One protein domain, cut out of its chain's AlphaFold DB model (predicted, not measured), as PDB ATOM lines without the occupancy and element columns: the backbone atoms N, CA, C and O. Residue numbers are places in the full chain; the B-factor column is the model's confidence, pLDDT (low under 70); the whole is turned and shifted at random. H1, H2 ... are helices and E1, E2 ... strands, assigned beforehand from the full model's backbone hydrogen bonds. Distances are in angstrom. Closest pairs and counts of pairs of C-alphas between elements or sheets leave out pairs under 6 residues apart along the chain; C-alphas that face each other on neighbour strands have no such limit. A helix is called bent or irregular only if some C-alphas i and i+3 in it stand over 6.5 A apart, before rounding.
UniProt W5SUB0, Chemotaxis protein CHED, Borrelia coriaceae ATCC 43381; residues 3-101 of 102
ATOM      1  N   ASN A   3     251.676 192.426 233.115       96.69
ATOM      2  CA  ASN A   3     252.093 192.362 234.516       96.69
ATOM      3  C   ASN A   3     252.130 193.761 235.139       96.69
ATOM      4  O   ASN A   3     252.696 194.679 234.550       96.69
ATOM      5  N   HIS A   4     251.554 193.926 236.330       96.44
ATOM      6  CA  HIS A   4     251.628 195.177 237.090       96.44
ATOM      7  C   HIS A   4     251.490 194.925 238.595       96.44
ATOM      8  O   HIS A   4     250.907 193.928 239.015       96.44
ATOM      9  N   PHE A   5     251.980 195.852 239.417       97.00
ATOM     10  CA  PHE A   5     251.711 195.841 240.852       97.00
ATOM     11  C   PHE A   5     250.406 196.586 241.145       97.00
ATOM     12  O   PHE A   5     250.234 197.739 240.746       97.00
ATOM     13  N   ASN A   6     249.475 195.946 241.851       97.06
ATOM     14  CA  ASN A   6     248.227 196.581 242.255       97.06
ATOM     15  C   ASN A   6     248.341 197.113 243.688       97.06
ATOM     16  O   ASN A   6     248.384 196.345 244.650       97.06
ATOM     17  N   PHE A   7     248.332 198.439 243.834       95.88
ATOM     18  CA  PHE A   7     248.494 199.107 245.130       95.88
ATOM     19  C   PHE A   7     247.369 198.819 246.134       95.88
ATOM     20  O   PHE A   7     247.627 198.800 247.335       95.88
ATOM     21  N   LYS A   8     246.136 198.566 245.669       95.81
ATOM     22  CA  LYS A   8     245.004 198.248 246.557       95.81
ATOM     23  C   LYS A   8     245.115 196.830 247.111       95.81
ATOM     24  O   LYS A   8     244.915 196.623 248.301       95.81
ATOM     25  N   LEU A   9     245.467 195.872 246.253       94.88
ATOM     26  CA  LEU A   9     245.666 194.473 246.641       94.88
ATOM     27  C   LEU A   9     247.011 194.240 247.343       94.88
ATOM     28  O   LEU A   9     247.188 193.195 247.963       94.88
ATOM     29  N   LYS A  10     247.954 195.188 247.229       96.31
ATOM     30  CA  LYS A  10     249.356 195.055 247.661       96.31
ATOM     31  C   LYS A  10     250.003 193.775 247.124       96.31
ATOM     32  O   LYS A  10     250.730 193.086 247.835       96.31
ATOM     33  N   ARG A  11     249.692 193.434 245.874       96.75
ATOM     34  CA  ARG A  11     250.172 192.225 245.204       96.75
ATOM     35  C   ARG A  11     250.475 192.498 243.744       96.75
ATOM     36  O   ARG A  11     249.842 193.339 243.103       96.75
ATOM     37  N   ASP A  12     251.410 191.721 243.230       97.94
ATOM     38  CA  ASP A  12     251.615 191.550 241.806       97.94
ATOM     39  C   ASP A  12     250.386 190.920 241.148       97.94
ATOM     40  O   ASP A  12     249.843 189.921 241.629       97.94
ATOM     41  N   VAL A  13     249.966 191.499 240.029       97.88
ATOM     42  CA  VAL A  13     248.848 191.032 239.216       97.88
ATOM     43  C   VAL A  13     249.349 190.702 237.816       97.88
ATOM     44  O   VAL A  13     250.153 191.436 237.234       97.88
ATOM     45  N   THR A  14     248.849 189.600 237.274       98.25
ATOM     46  CA  THR A  14     249.040 189.188 235.886       98.25
ATOM     47  C   THR A  14     247.679 189.110 235.215       98.25
ATOM     48  O   THR A  14     246.820 188.333 235.629       98.25
ATOM     49  N   ILE A  15     247.471 189.943 234.196       97.75
ATOM     50  CA  ILE A  15     246.262 189.928 233.376       97.75
ATOM     51  C   ILE A  15     246.506 189.032 232.162       97.75
ATOM     52  O   ILE A  15     247.440 189.281 231.388       97.75
ATOM     53  N   ILE A  16     245.655 188.020 231.997       97.69
ATOM     54  CA  ILE A  16     245.641 187.128 230.832       97.69
ATOM     55  C   ILE A  16     244.502 187.498 229.879       97.69
ATOM     56  O   ILE A  16     243.436 187.952 230.313       97.69
ATOM     57  N   VAL A  17     244.725 187.308 228.580       96.62
ATOM     58  CA  VAL A  17     243.747 187.573 227.506       96.62
ATOM     59  C   VAL A  17     243.299 186.261 226.832       96.62
ATOM     60  O   VAL A  17     243.886 185.217 227.120       96.62
ATOM     61  N   PRO A  18     242.269 186.259 225.956       96.25
ATOM     62  CA  PRO A  18     241.818 185.028 225.315       96.25
ATOM     63  C   PRO A  18     242.945 184.287 224.591       96.25
ATOM     64  O   PRO A  18     243.685 184.875 223.804       96.25
ATOM     65  N   GLY A  19     243.032 182.981 224.821       96.00
ATOM     66  CA  GLY A  19     244.089 182.111 224.316       96.00
ATOM     67  C   GLY A  19     245.258 181.911 225.278       96.00
ATOM     68  O   GLY A  19     246.073 181.024 225.040       96.00
ATOM     69  N   GLU A  20     245.347 182.697 226.351       97.44
ATOM     70  CA  GLU A  20     246.434 182.607 227.323       97.44
ATOM     71  C   GLU A  20     246.056 181.760 228.544       97.44
ATOM     72  O   GLU A  20     244.888 181.618 228.921       97.44
ATOM     73  N   ALA A  21     247.087 181.229 229.193       97.19
ATOM     74  CA  ALA A  21     247.012 180.589 230.494       97.19
ATOM     75  C   ALA A  21     248.193 181.044 231.352       97.19
ATOM     76  O   ALA A  21     249.251 181.405 230.827       97.19
ATOM     77  N   PHE A  22     248.016 181.048 232.668       98.00
ATOM     78  CA  PHE A  22     249.075 181.401 233.602       98.00
ATOM     79  C   PHE A  22     248.969 180.587 234.887       98.00
ATOM     80  O   PHE A  22     247.870 180.314 235.371       98.00
ATOM     81  N   VAL A  23     250.129 180.221 235.429       97.69
ATOM     82  CA  VAL A  23     250.285 179.458 236.668       97.69
ATOM     83  C   VAL A  23     251.182 180.254 237.607       97.69
ATOM     84  O   VAL A  23     252.219 180.770 237.194       97.69
ATOM     85  N   SER A  24     250.778 180.393 238.865       96.94
ATOM     86  CA  SER A  24     251.555 181.116 239.875       96.94
ATOM     87  C   SER A  24     251.155 180.692 241.286       96.94
ATOM     88  O   SER A  24     250.041 180.238 241.510       96.94
ATOM     89  N   ASN A  25     252.045 180.867 242.261       95.88
ATOM     90  CA  ASN A  25     251.752 180.741 243.695       95.88
ATOM     91  C   ASN A  25     251.940 182.063 244.467       95.88
ATOM     92  O   ASN A  25     251.794 182.098 245.687       95.88
ATOM     93  N   ASN A  26     252.279 183.156 243.779       95.38
ATOM     94  CA  ASN A  26     252.663 184.427 244.404       95.38
ATOM     95  C   ASN A  26     252.052 185.672 243.740       95.38
ATOM     96  O   ASN A  26     252.293 186.787 244.203       95.38
ATOM     97  N   ARG A  27     251.249 185.510 242.683       95.81
ATOM     98  CA  ARG A  27     250.581 186.607 241.970       95.81
ATOM     99  C   ARG A  27     249.074 186.396 241.943       95.81
ATOM    100  O   ARG A  27     248.575 185.275 242.002       95.81
ATOM    101  N   VAL A  28     248.343 187.495 241.813       96.12
ATOM    102  CA  VAL A  28     246.921 187.463 241.464       96.12
ATOM    103  C   VAL A  28     246.808 187.317 239.952       96.12
ATOM    104  O   VAL A  28     247.403 188.094 239.207       96.12
ATOM    105  N   ILE A  29     246.021 186.349 239.496       96.56
ATOM    106  CA  ILE A  29     245.723 186.172 238.076       96.56
ATOM    107  C   ILE A  29     244.360 186.799 237.805       96.56
ATOM    108  O   ILE A  29     243.404 186.544 238.533       96.56
ATOM    109  N   SER A  30     244.284 187.665 236.800       95.62
ATOM    110  CA  SER A  30     243.067 188.391 236.450       95.62
ATOM    111  C   SER A  30     242.753 188.230 234.971       95.62
ATOM    112  O   SER A  30     243.644 188.168 234.125       95.62
ATOM    113  N   THR A  31     241.470 188.171 234.647       95.62
ATOM    114  CA  THR A  31     240.997 188.205 233.271       95.62
ATOM    115  C   THR A  31     239.585 188.772 233.218       95.62
ATOM    116  O   THR A  31     238.889 188.813 234.231       95.62
ATOM    117  N   ILE A  32     239.174 189.239 232.044       93.62
ATOM    118  CA  ILE A  32     237.829 189.763 231.810       93.62
ATOM    119  C   ILE A  32     237.081 188.742 230.966       93.62
ATOM    120  O   ILE A  32     237.525 188.413 229.869       93.62
ATOM    121  N   LEU A  33     235.947 188.262 231.472       91.62
ATOM    122  CA  LEU A  33     235.107 187.283 230.790       91.62
ATOM    123  C   LEU A  33     233.828 187.958 230.292       91.62
ATOM    124  O   LEU A  33     233.142 188.640 231.050       91.62
ATOM    125  N   GLY A  34     233.548 187.781 229.002       87.88
ATOM    126  CA  GLY A  34     232.241 188.028 228.391       87.88
ATOM    127  C   GLY A  34     231.559 186.689 228.112       87.88
ATOM    128  O   GLY A  34     231.262 185.944 229.037       87.88
ATOM    129  N   SER A  35     231.401 186.339 226.832       89.44
ATOM    130  CA  SER A  35     230.964 184.997 226.402       89.44
ATOM    131  C   SER A  35     232.040 183.911 226.541       89.44
ATOM    132  O   SER A  35     231.745 182.727 226.411       89.44
ATOM    133  N   CYS A  36     233.294 184.311 226.769       94.44
ATOM    134  CA  CYS A  36     234.419 183.398 226.955       94.44
ATOM    135  C   CYS A  36     234.330 182.656 228.294       94.44
ATOM    136  O   CYS A  36     233.574 183.043 229.187       94.44
ATOM    137  N   VAL A  37     235.146 181.611 228.434       95.06
ATOM    138  CA  VAL A  37     235.177 180.758 229.623       95.06
ATOM    139  C   VAL A  37     236.600 180.653 230.168       95.06
ATOM    140  O   VAL A  37     237.584 180.665 229.424       95.06
ATOM    141  N   SER A  38     236.706 180.545 231.488       95.81
ATOM    142  CA  SER A  38     237.954 180.324 232.212       95.81
ATOM    143  C   SER A  38     237.809 179.154 233.176       95.81
ATOM    144  O   SER A  38     236.812 179.053 233.893       95.81
ATOM    145  N   VAL A  39     238.817 178.287 233.207       95.50
ATOM    146  CA  VAL A  39     239.004 177.280 234.253       95.50
ATOM    147  C   VAL A  39     240.036 177.781 235.237       95.50
ATOM    148  O   VAL A  39     241.120 178.218 234.841       95.50
ATOM    149  N   VAL A  40     239.695 177.666 236.519       95.94
ATOM    150  CA  VAL A  40     240.593 177.939 237.637       95.94
ATOM    151  C   VAL A  40     240.888 176.634 238.367       95.94
ATOM    152  O   VAL A  40     239.974 175.993 238.887       95.94
ATOM    153  N   LEU A  41     242.164 176.265 238.431       95.94
ATOM    154  CA  LEU A  41     242.664 175.106 239.168       95.94
ATOM    155  C   LEU A  41     243.476 175.564 240.371       95.94
ATOM    156  O   LEU A  41     244.230 176.535 240.279       95.94
ATOM    157  N   TYR A  42     243.364 174.840 241.479       95.38
ATOM    158  CA  TYR A  42     244.159 175.100 242.674       95.38
ATOM    159  C   TYR A  42     244.784 173.812 243.214       95.38
ATOM    160  O   TYR A  42     244.093 172.812 243.399       95.38
ATOM    161  N   ASP A  43     246.087 173.857 243.493       95.81
ATOM    162  CA  ASP A  43     246.812 172.828 244.240       95.81
ATOM    163  C   ASP A  43     247.054 173.326 245.671       95.81
ATOM    164  O   ASP A  43     247.784 174.293 245.907       95.81
ATOM    165  N   GLU A  44     246.451 172.652 246.647       91.50
ATOM    166  CA  GLU A  44     246.549 173.042 248.053       91.50
ATOM    167  C   GLU A  44     247.880 172.686 248.724       91.50
ATOM    168  O   GLU A  44     248.188 173.258 249.772       91.50
ATOM    169  N   VAL A  45     248.664 171.774 248.151       93.75
ATOM    170  CA  VAL A  45     249.961 171.340 248.680       93.75
ATOM    171  C   VAL A  45     251.031 172.334 248.253       93.75
ATOM    172  O   VAL A  45     251.684 172.945 249.098       93.75
ATOM    173  N   CYS A  46     251.151 172.560 246.945       94.19
ATOM    174  CA  CYS A  46     252.163 173.455 246.375       94.19
ATOM    175  C   CYS A  46     251.715 174.927 246.347       94.19
ATOM    176  O   CYS A  46     252.493 175.808 245.980       94.19
ATOM    177  N   LYS A  47     250.464 175.203 246.748       94.81
ATOM    178  CA  LYS A  47     249.834 176.536 246.756       94.81
ATOM    179  C   LYS A  47     249.833 177.208 245.377       94.81
ATOM    180  O   LYS A  47     249.883 178.433 245.292       94.81
ATOM    181  N   LEU A  48     249.758 176.412 244.310       96.12
ATOM    182  CA  LEU A  48     249.704 176.887 242.928       96.12
ATOM    183  C   LEU A  48     248.260 177.151 242.515       96.12
ATOM    184  O   LEU A  48     247.373 176.344 242.785       96.12
ATOM    185  N   ILE A  49     248.040 178.263 241.822       96.06
ATOM    186  CA  ILE A  49     246.808 178.557 241.102       96.06
ATOM    187  C   ILE A  49     247.109 178.630 239.607       96.06
ATOM    188  O   ILE A  49     248.079 179.264 239.185       96.06
ATOM    189  N   GLY A  50     246.273 177.973 238.814       97.06
ATOM    190  CA  GLY A  50     246.326 177.986 237.362       97.06
ATOM    191  C   GLY A  50     245.030 178.540 236.803       97.06
ATOM    192  O   GLY A  50     243.954 178.142 237.242       97.06
ATOM    193  N   VAL A  51     245.122 179.452 235.840       97.38
ATOM    194  CA  VAL A  51     243.954 180.030 235.169       97.38
ATOM    195  C   VAL A  51     244.188 180.041 233.667       97.38
ATOM    196  O   VAL A  51     245.240 180.491 233.214       97.38
ATOM    197  N   ASN A  52     243.206 179.585 232.890       97.06
ATOM    198  CA  ASN A  52     243.180 179.771 231.436       97.06
ATOM    199  C   ASN A  52     242.071 180.741 231.013       97.06
ATOM    200  O   ASN A  52     241.186 181.070 231.795       97.06
ATOM    201  N   HIS A  53     242.106 181.202 229.768       97.12
ATOM    202  CA  HIS A  53     241.012 181.948 229.156       97.12
ATOM    203  C   HIS A  53     240.800 181.426 227.736       97.12
ATOM    204  O   HIS A  53     241.536 181.796 226.824       97.12
ATOM    205  N   TYR A  54     239.776 180.601 227.520       96.12
ATOM    206  CA  TYR A  54     239.432 180.086 226.193       96.12
ATOM    207  C   TYR A  54     238.105 180.658 225.679       96.12
ATOM    208  O   TYR A  54     237.253 181.120 226.435       96.12
ATOM    209  N   VAL A  55     237.941 180.658 224.357       94.50
ATOM    210  CA  VAL A  55     236.817 181.310 223.666       94.50
ATOM    211  C   VAL A  55     235.720 180.313 223.312       94.50
ATOM    212  O   VAL A  55     234.542 180.624 223.435       94.50
ATOM    213  N   LEU A  56     236.097 179.119 222.857       93.56
ATOM    214  CA  LEU A  56     235.167 178.097 222.374       93.56
ATOM    215  C   LEU A  56     235.469 176.756 223.029       93.56
ATOM    216  O   LEU A  56     236.600 176.493 223.416       93.56
ATOM    217  N   VAL A  57     234.481 175.869 223.126       90.56
ATOM    218  CA  VAL A  57     234.712 174.526 223.682       90.56
ATOM    219  C   VAL A  57     235.633 173.720 222.763       90.56
ATOM    220  O   VAL A  57     236.631 173.173 223.223       90.56
ATOM    221  N   ARG A  58     235.343 173.695 221.457       92.88
ATOM    222  CA  ARG A  58     236.105 172.969 220.428       92.88
ATOM    223  C   ARG A  58     236.085 173.709 219.089       92.88
ATOM    224  O   ARG A  58     235.283 174.622 218.913       92.88
ATOM    225  N   SER A  59     236.954 173.301 218.166       91.19
ATOM    226  CA  SER A  59     236.904 173.698 216.754       91.19
ATOM    227  C   SER A  59     236.465 172.511 215.909       91.19
ATOM    228  O   SER A  59     236.870 171.386 216.198       91.19
ATOM    229  N   ASP A  60     235.699 172.765 214.851       88.81
ATOM    230  CA  ASP A  60     235.332 171.743 213.860       88.81
ATOM    231  C   ASP A  60     236.394 171.605 212.748       88.81
ATOM    232  O   ASP A  60     236.250 170.806 211.828       88.81
ATOM    233  N   SER A  61     237.476 172.389 212.813       91.38
ATOM    234  CA  SER A  61     238.597 172.365 211.869       91.38
ATOM    235  C   SER A  61     239.922 172.087 212.578       91.38
ATOM    236  O   SER A  61     240.030 172.178 213.804       91.38
ATOM    237  N   LEU A  62     240.957 171.760 211.799       90.25
ATOM    238  CA  LEU A  62     242.320 171.653 212.314       90.25
ATOM    239  C   LEU A  62     242.757 172.997 212.913       90.25
ATOM    240  O   LEU A  62     242.672 174.038 212.262       90.25
ATOM    241  N   VAL A  63     243.221 172.961 214.162       91.75
ATOM    242  CA  VAL A  63     243.649 174.147 214.911       91.75
ATOM    243  C   VAL A  63     245.169 174.215 214.932       91.75
ATOM    244  O   VAL A  63     245.832 173.287 215.404       91.75
ATOM    245  N   GLU A  64     245.723 175.331 214.463       93.62
ATOM    246  CA  GLU A  64     247.153 175.613 214.575       93.62
ATOM    247  C   GLU A  64     247.606 175.639 216.036       93.62
ATOM    248  O   GLU A  64     246.877 176.082 216.925       93.62
ATOM    249  N   LEU A  65     248.848 175.220 216.289       90.00
ATOM    250  CA  LEU A  65     249.407 175.142 217.641       90.00
ATOM    251  C   LEU A  65     249.256 176.463 218.417       90.00
ATOM    252  O   LEU A  65     248.838 176.442 219.572       90.00
ATOM    253  N   ALA A  66     249.498 177.598 217.755       91.19
ATOM    254  CA  ALA A  66     249.391 178.936 218.340       91.19
ATOM    255  C   ALA A  66     247.959 179.331 218.758       91.19
ATOM    256  O   ALA A  66     247.784 180.233 219.569       91.19
ATOM    257  N   GLN A  67     246.930 178.665 218.223       93.88
ATOM    258  CA  GLN A  67     245.523 178.965 218.506       93.88
ATOM    259  C   GLN A  67     244.875 177.965 219.468       93.88
ATOM    260  O   GLN A  67     243.743 178.184 219.901       93.88
ATOM    261  N   LYS A  68     245.569 176.879 219.835       95.56
ATOM    262  CA  LYS A  68     245.010 175.824 220.695       95.56
ATOM    263  C   LYS A  68     244.489 176.358 222.027       95.56
ATOM    264  O   LYS A  68     243.395 175.978 222.429       95.56
ATOM    265  N   GLY A  69     245.190 177.310 222.647       95.81
ATOM    266  CA  GLY A  69     244.767 177.932 223.909       95.81
ATOM    267  C   GLY A  69     243.394 178.619 223.856       95.81
ATOM    268  O   GLY A  69     242.785 178.858 224.892       95.81
ATOM    269  N   ARG A  70     242.855 178.911 222.663       96.06
ATOM    270  CA  ARG A  70     241.518 179.505 222.500       96.06
ATOM    271  C   ARG A  70     240.382 178.486 222.548       96.06
ATOM    272  O   ARG A  70     239.225 178.907 222.564       96.06
ATOM    273  N   TYR A  71     240.680 177.187 222.585       96.50
ATOM    274  CA  TYR A  71     239.676 176.126 222.612       96.50
ATOM    275  C   TYR A  71     239.806 175.275 223.874       96.50
ATOM    276  O   TYR A  71     240.871 174.719 224.128       96.50
ATOM    277  N   GLY A  72     238.722 175.126 224.636       94.69
ATOM    278  CA  GLY A  72     238.696 174.430 225.926       94.69
ATOM    279  C   GLY A  72     239.250 173.004 225.871       94.69
ATOM    280  O   GLY A  72     240.015 172.619 226.752       94.69
ATOM    281  N   VAL A  73     238.963 172.262 224.792       95.00
ATOM    282  CA  VAL A  73     239.502 170.905 224.559       95.00
ATOM    283  C   VAL A  73     241.032 170.831 224.566       95.00
ATOM    284  O   VAL A  73     241.571 169.773 224.872       95.00
ATOM    285  N   TYR A  74     241.735 171.925 224.258       96.62
ATOM    286  CA  TYR A  74     243.196 171.998 224.354       96.62
ATOM    287  C   TYR A  74     243.648 172.828 225.560       96.62
ATOM    288  O   TYR A  74     244.572 172.434 226.264       96.62
ATOM    289  N   ALA A  75     242.987 173.954 225.831       96.50
ATOM    290  CA  ALA A  75     243.370 174.901 226.874       96.50
ATOM    291  C   ALA A  75     243.301 174.313 228.290       96.50
ATOM    292  O   ALA A  75     244.070 174.727 229.155       96.50
ATOM    293  N   ILE A  76     242.379 173.379 228.552       95.62
ATOM    294  CA  ILE A  76     242.244 172.743 229.870       95.62
ATOM    295  C   ILE A  76     243.370 171.718 230.100       95.62
ATOM    296  O   ILE A  76     244.086 171.878 231.088       95.62
ATOM    297  N   PRO A  77     243.616 170.732 229.208       95.62
ATOM    298  CA  PRO A  77     244.775 169.848 229.344       95.62
ATOM    299  C   PRO A  77     246.104 170.602 229.421       95.62
ATOM    300  O   PRO A  77     246.896 170.332 230.314       95.62
ATOM    301  N   MET A  78     246.308 171.615 228.569       96.44
ATOM    302  CA  MET A  78     247.529 172.428 228.597       96.44
ATOM    303  C   MET A  78     247.720 173.160 229.933       96.44
ATOM    304  O   MET A  78     248.850 173.320 230.382       96.44
ATOM    305  N   LEU A  79     246.635 173.601 230.585       97.19
ATOM    306  CA  LEU A  79     246.711 174.211 231.914       97.19
ATOM    307  C   LEU A  79     247.116 173.184 232.981       97.19
ATOM    308  O   LEU A  79     247.927 173.498 233.846       97.19
ATOM    309  N   ILE A  80     246.559 171.972 232.921       96.31
ATOM    310  CA  ILE A  80     246.916 170.875 233.832       96.31
ATOM    311  C   ILE A  80     248.396 170.520 233.667       96.31
ATOM    312  O   ILE A  80     249.110 170.438 234.665       96.31
ATOM    313  N   ASP A  81     248.862 170.362 232.428       97.00
ATOM    314  CA  ASP A  81     250.261 170.056 232.133       97.00
ATOM    315  C   ASP A  81     251.178 171.170 232.654       97.00
ATOM    316  O   ASP A  81     252.119 170.889 233.394       97.00
ATOM    317  N   ALA A  82     250.835 172.439 232.407       96.88
ATOM    318  CA  ALA A  82     251.585 173.577 232.936       96.88
ATOM    319  C   ALA A  82     251.619 173.605 234.476       96.88
ATOM    320  O   ALA A  82     252.640 173.951 235.071       96.88
ATOM    321  N   MET A  83     250.528 173.234 235.155       97.06
ATOM    322  CA  MET A  83     250.507 173.116 236.618       97.06
ATOM    323  C   MET A  83     251.461 172.018 237.101       97.06
ATOM    324  O   MET A  83     252.204 172.233 238.060       97.06
ATOM    325  N   ILE A  84     251.466 170.861 236.432       96.50
ATOM    326  CA  ILE A  84     252.350 169.732 236.756       96.50
ATOM    327  C   ILE A  84     253.818 170.106 236.523       96.50
ATOM    328  O   ILE A  84     254.656 169.860 237.387       96.50
ATOM    329  N   GLU A  85     254.128 170.772 235.409       96.81
ATOM    330  CA  GLU A  85     255.470 171.288 235.103       96.81
ATOM    331  C   GLU A  85     255.974 172.282 236.163       96.81
ATOM    332  O   GLU A  85     257.174 172.365 236.416       96.81
ATOM    333  N   ASN A  86     255.063 172.994 236.837       96.31
ATOM    334  CA  ASN A  86     255.375 173.901 237.946       96.31
ATOM    335  C   ASN A  86     255.418 173.206 239.322       96.31
ATOM    336  O   ASN A  86     255.560 173.875 240.346       96.31
ATOM    337  N   GLY A  87     255.326 171.874 239.367       94.94
ATOM    338  CA  GLY A  87     255.480 171.074 240.583       94.94
ATOM    339  C   GLY A  87     254.171 170.660 241.254       94.94
ATOM    340  O   GLY A  87     254.204 170.132 242.365       94.94
ATOM    341  N   SER A  88     253.019 170.884 240.617       96.44
ATOM    342  CA  SER A  88     251.757 170.289 241.061       96.44
ATOM    343  C   SER A  88     251.722 168.785 240.766       96.44
ATOM    344  O   SER A  88     252.406 168.282 239.875       96.44
ATOM    345  N   SER A  89     250.881 168.053 241.490       93.88
ATOM    346  CA  SER A  89     250.517 166.683 241.129       93.88
ATOM    347  C   SER A  89     249.067 166.644 240.677       93.88
ATOM    348  O   SER A  89     248.202 167.253 241.301       93.88
ATOM    349  N   LYS A  90     248.772 165.857 239.637       87.56
ATOM    350  CA  LYS A  90     247.411 165.723 239.097       87.56
ATOM    351  C   LYS A  90     246.377 165.338 240.164       87.56
ATOM    352  O   LYS A  90     245.244 165.793 240.090       87.56
ATOM    353  N   GLY A  91     246.763 164.533 241.157       89.75
ATOM    354  CA  GLY A  91     245.878 164.137 242.261       89.75
ATOM    355  C   GLY A  91     245.568 165.251 243.269       89.75
ATOM    356  O   GLY A  91     244.600 165.137 244.012       89.75
ATOM    357  N   ASN A  92     246.366 166.322 243.285       87.81
ATOM    358  CA  ASN A  92     246.197 167.462 244.187       87.81
ATOM    359  C   ASN A  92     245.392 168.602 243.552       87.81
ATOM    360  O   ASN A  92     244.967 169.516 244.261       87.81
ATOM    361  N   LEU A  93     245.217 168.576 242.227       88.94
ATOM    362  CA  LEU A  93     244.471 169.594 241.505       88.94
ATOM    363  C   LEU A  93     242.991 169.482 241.851       88.94
ATOM    364  O   LEU A  93     242.329 168.496 241.533       88.94
ATOM    365  N   LYS A  94     242.474 170.528 242.489       85.12
ATOM    366  CA  LYS A  94     241.043 170.712 242.693       85.12
ATOM    367  C   LYS A  94     240.533 171.671 241.628       85.12
ATOM    368  O   LYS A  94     241.066 172.777 241.485       85.12
ATOM    369  N   ASP A  95     239.495 171.248 240.911       74.25
ATOM    370  CA  ASP A  95     238.719 172.150 240.067       74.25
ATOM    371  C   ASP A  95     238.054 173.172 240.981       74.25
ATOM    372  O   ASP A  95     237.192 172.830 241.793       74.25
ATOM    373  N   LEU A  96     238.510 174.421 240.894       68.56
ATOM    374  CA  LEU A  96     237.998 175.461 241.766       68.56
ATOM    375  C   LEU A  96     236.684 175.993 241.213       68.56
ATOM    376  O   LEU A  96     235.727 176.054 241.969       68.56
ATOM    377  N   ASN A  97     236.647 176.377 239.929       77.38
ATOM    378  CA  ASN A  97     235.457 176.890 239.243       77.38
ATOM    379  C   ASN A  97     235.624 176.894 237.710       77.38
ATOM    380  O   ASN A  97     236.726 177.105 237.196       77.38
ATOM    381  N   PHE A  98     234.497 176.786 236.999       79.06
ATOM    382  CA  PHE A  98     234.335 177.256 235.619       79.06
ATOM    383  C   PHE A  98     233.643 178.621 235.666       79.06
ATOM    384  O   PHE A  98     232.588 178.756 236.286       79.06
ATOM    385  N   LEU A  99     234.242 179.640 235.056       78.38
ATOM    386  CA  LEU A  99     233.742 181.015 235.077       78.38
ATOM    387  C   LEU A  99     233.409 181.477 233.656       78.38
ATOM    388  O   LEU A  99     234.188 181.230 232.738       78.38
ATOM    389  N   GLY A 100     232.296 182.198 233.495       75.44
ATOM    390  CA  GLY A 100     231.822 182.693 232.197       75.44
ATOM    391  C   GLY A 100     230.910 181.704 231.464       75.44
ATOM    392  O   GLY A 100     230.416 180.748 232.059       75.44
ATOM    393  N   GLY A 101     230.693 181.954 230.172       67.19
ATOM    394  CA  GLY A 101     229.681 181.270 229.364       67.19
ATOM    395  C   GLY A 101     228.346 182.012 229.415       67.19
ATOM    396  O   GLY A 101     227.748 182.159 230.480       67.19
TER     397      GLY A 101
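This is residues 3 to 101 of the 102 residues of the protein "Chemotaxis protein CHED" of Borrelia coriaceae ATCC 43381 (UniProt W5SUB0). A sheet of four strands, E3 E6 E5 E7, has the long helix H2 running along one face, while a small sheet of three strands meets its other face by the edge strand E4, near E3 and E6, and reaches away through E2 to E1. The short helix H1 makes a corner with H2 near one end of the four-stranded sheet, where the loop of residues 53 to 64 swings outward. The printed part has 99 residues, in the order E1 E2 E3 E4 E5 E6 H1 H2 E7: an antiparallel sheet E3 E6 E5 E7, a mixed sheet E1 E2 E4, class mixed. It is compact, with a radius of gyration of the C-alphas of 13.5 A and spans of 43 by 31 by 22 A.

Begin with E1, residues 3 to 6, and E2, residues 11 to 15, an antiparallel hairpin with N 4 and O 13 at 3.0 A. Beside E2 find E4, residues 28 to 30, parallel to it, with N 28 and O 12 at 2.9 A. E3, residues 21 to 24, is near E2, and its C-alpha 22 is 7.3 A from C-alpha 29 of E4, their closest pair. E3 is antiparallel to E6, residues 48 to 52, with N 22 and O 51 at 2.9 A. E6 makes a hairpin with E5, residues 37 to 43, where N 41 and O 50 are 2.9 A apart. E7, residues 93 to 100, is the edge strand antiparallel to E5, with N 38 and O 99 at 2.9 A. H2, residues 72 to 85, is on this sheet in two layers, helix on one face, at a height over the sheet of 8.7 A; it lies over E6 and E5 and runs along the strands, at 22 degrees to E6 on the local plane. The closest C-alphas of H2 and E6 are those of Gly 50 and Met 83, 6.5 A apart. H1, residues 65 to 70, only grazes the sheet with residues 69 to 70. H1 and H2 touch only at the corner, C-alphas 69 and 75 being closest at 4.5 A, about perpendicular at 77 degrees. E6, H1 H2 and E7 form a split strand-helix-strand unit, two strands running the same way with E5 between them; its crossover is right-handed. Of the O i to N i+4 pairs, H2 has 9 of 10 within hydrogen-bond range and H1 0 of 2, with 2 of 3 O i to N i+3 pairs.

Find C-alpha 3 at (252.093, 192.362, 234.516), where E1 begins. E5 measures 20.3 A and E6 13.5 A. H1 is irregular, C-alphas 66 and 69 being 7.3 A apart. From C-alpha 72 at (238.696, 174.430, 225.926), H2 runs 19.4 A. E7 runs 20.5 A to C-alpha 100 at (231.822, 182.693, 232.197).

The C-alphas of Phe 7 and Ser 61 are the two farthest apart, at 43.8 A. The link from E6 to H1 is long, and the printed part has no cut. In this model the mean pLDDT of the printed part is 93.4; residues 96 and 101 are under 70.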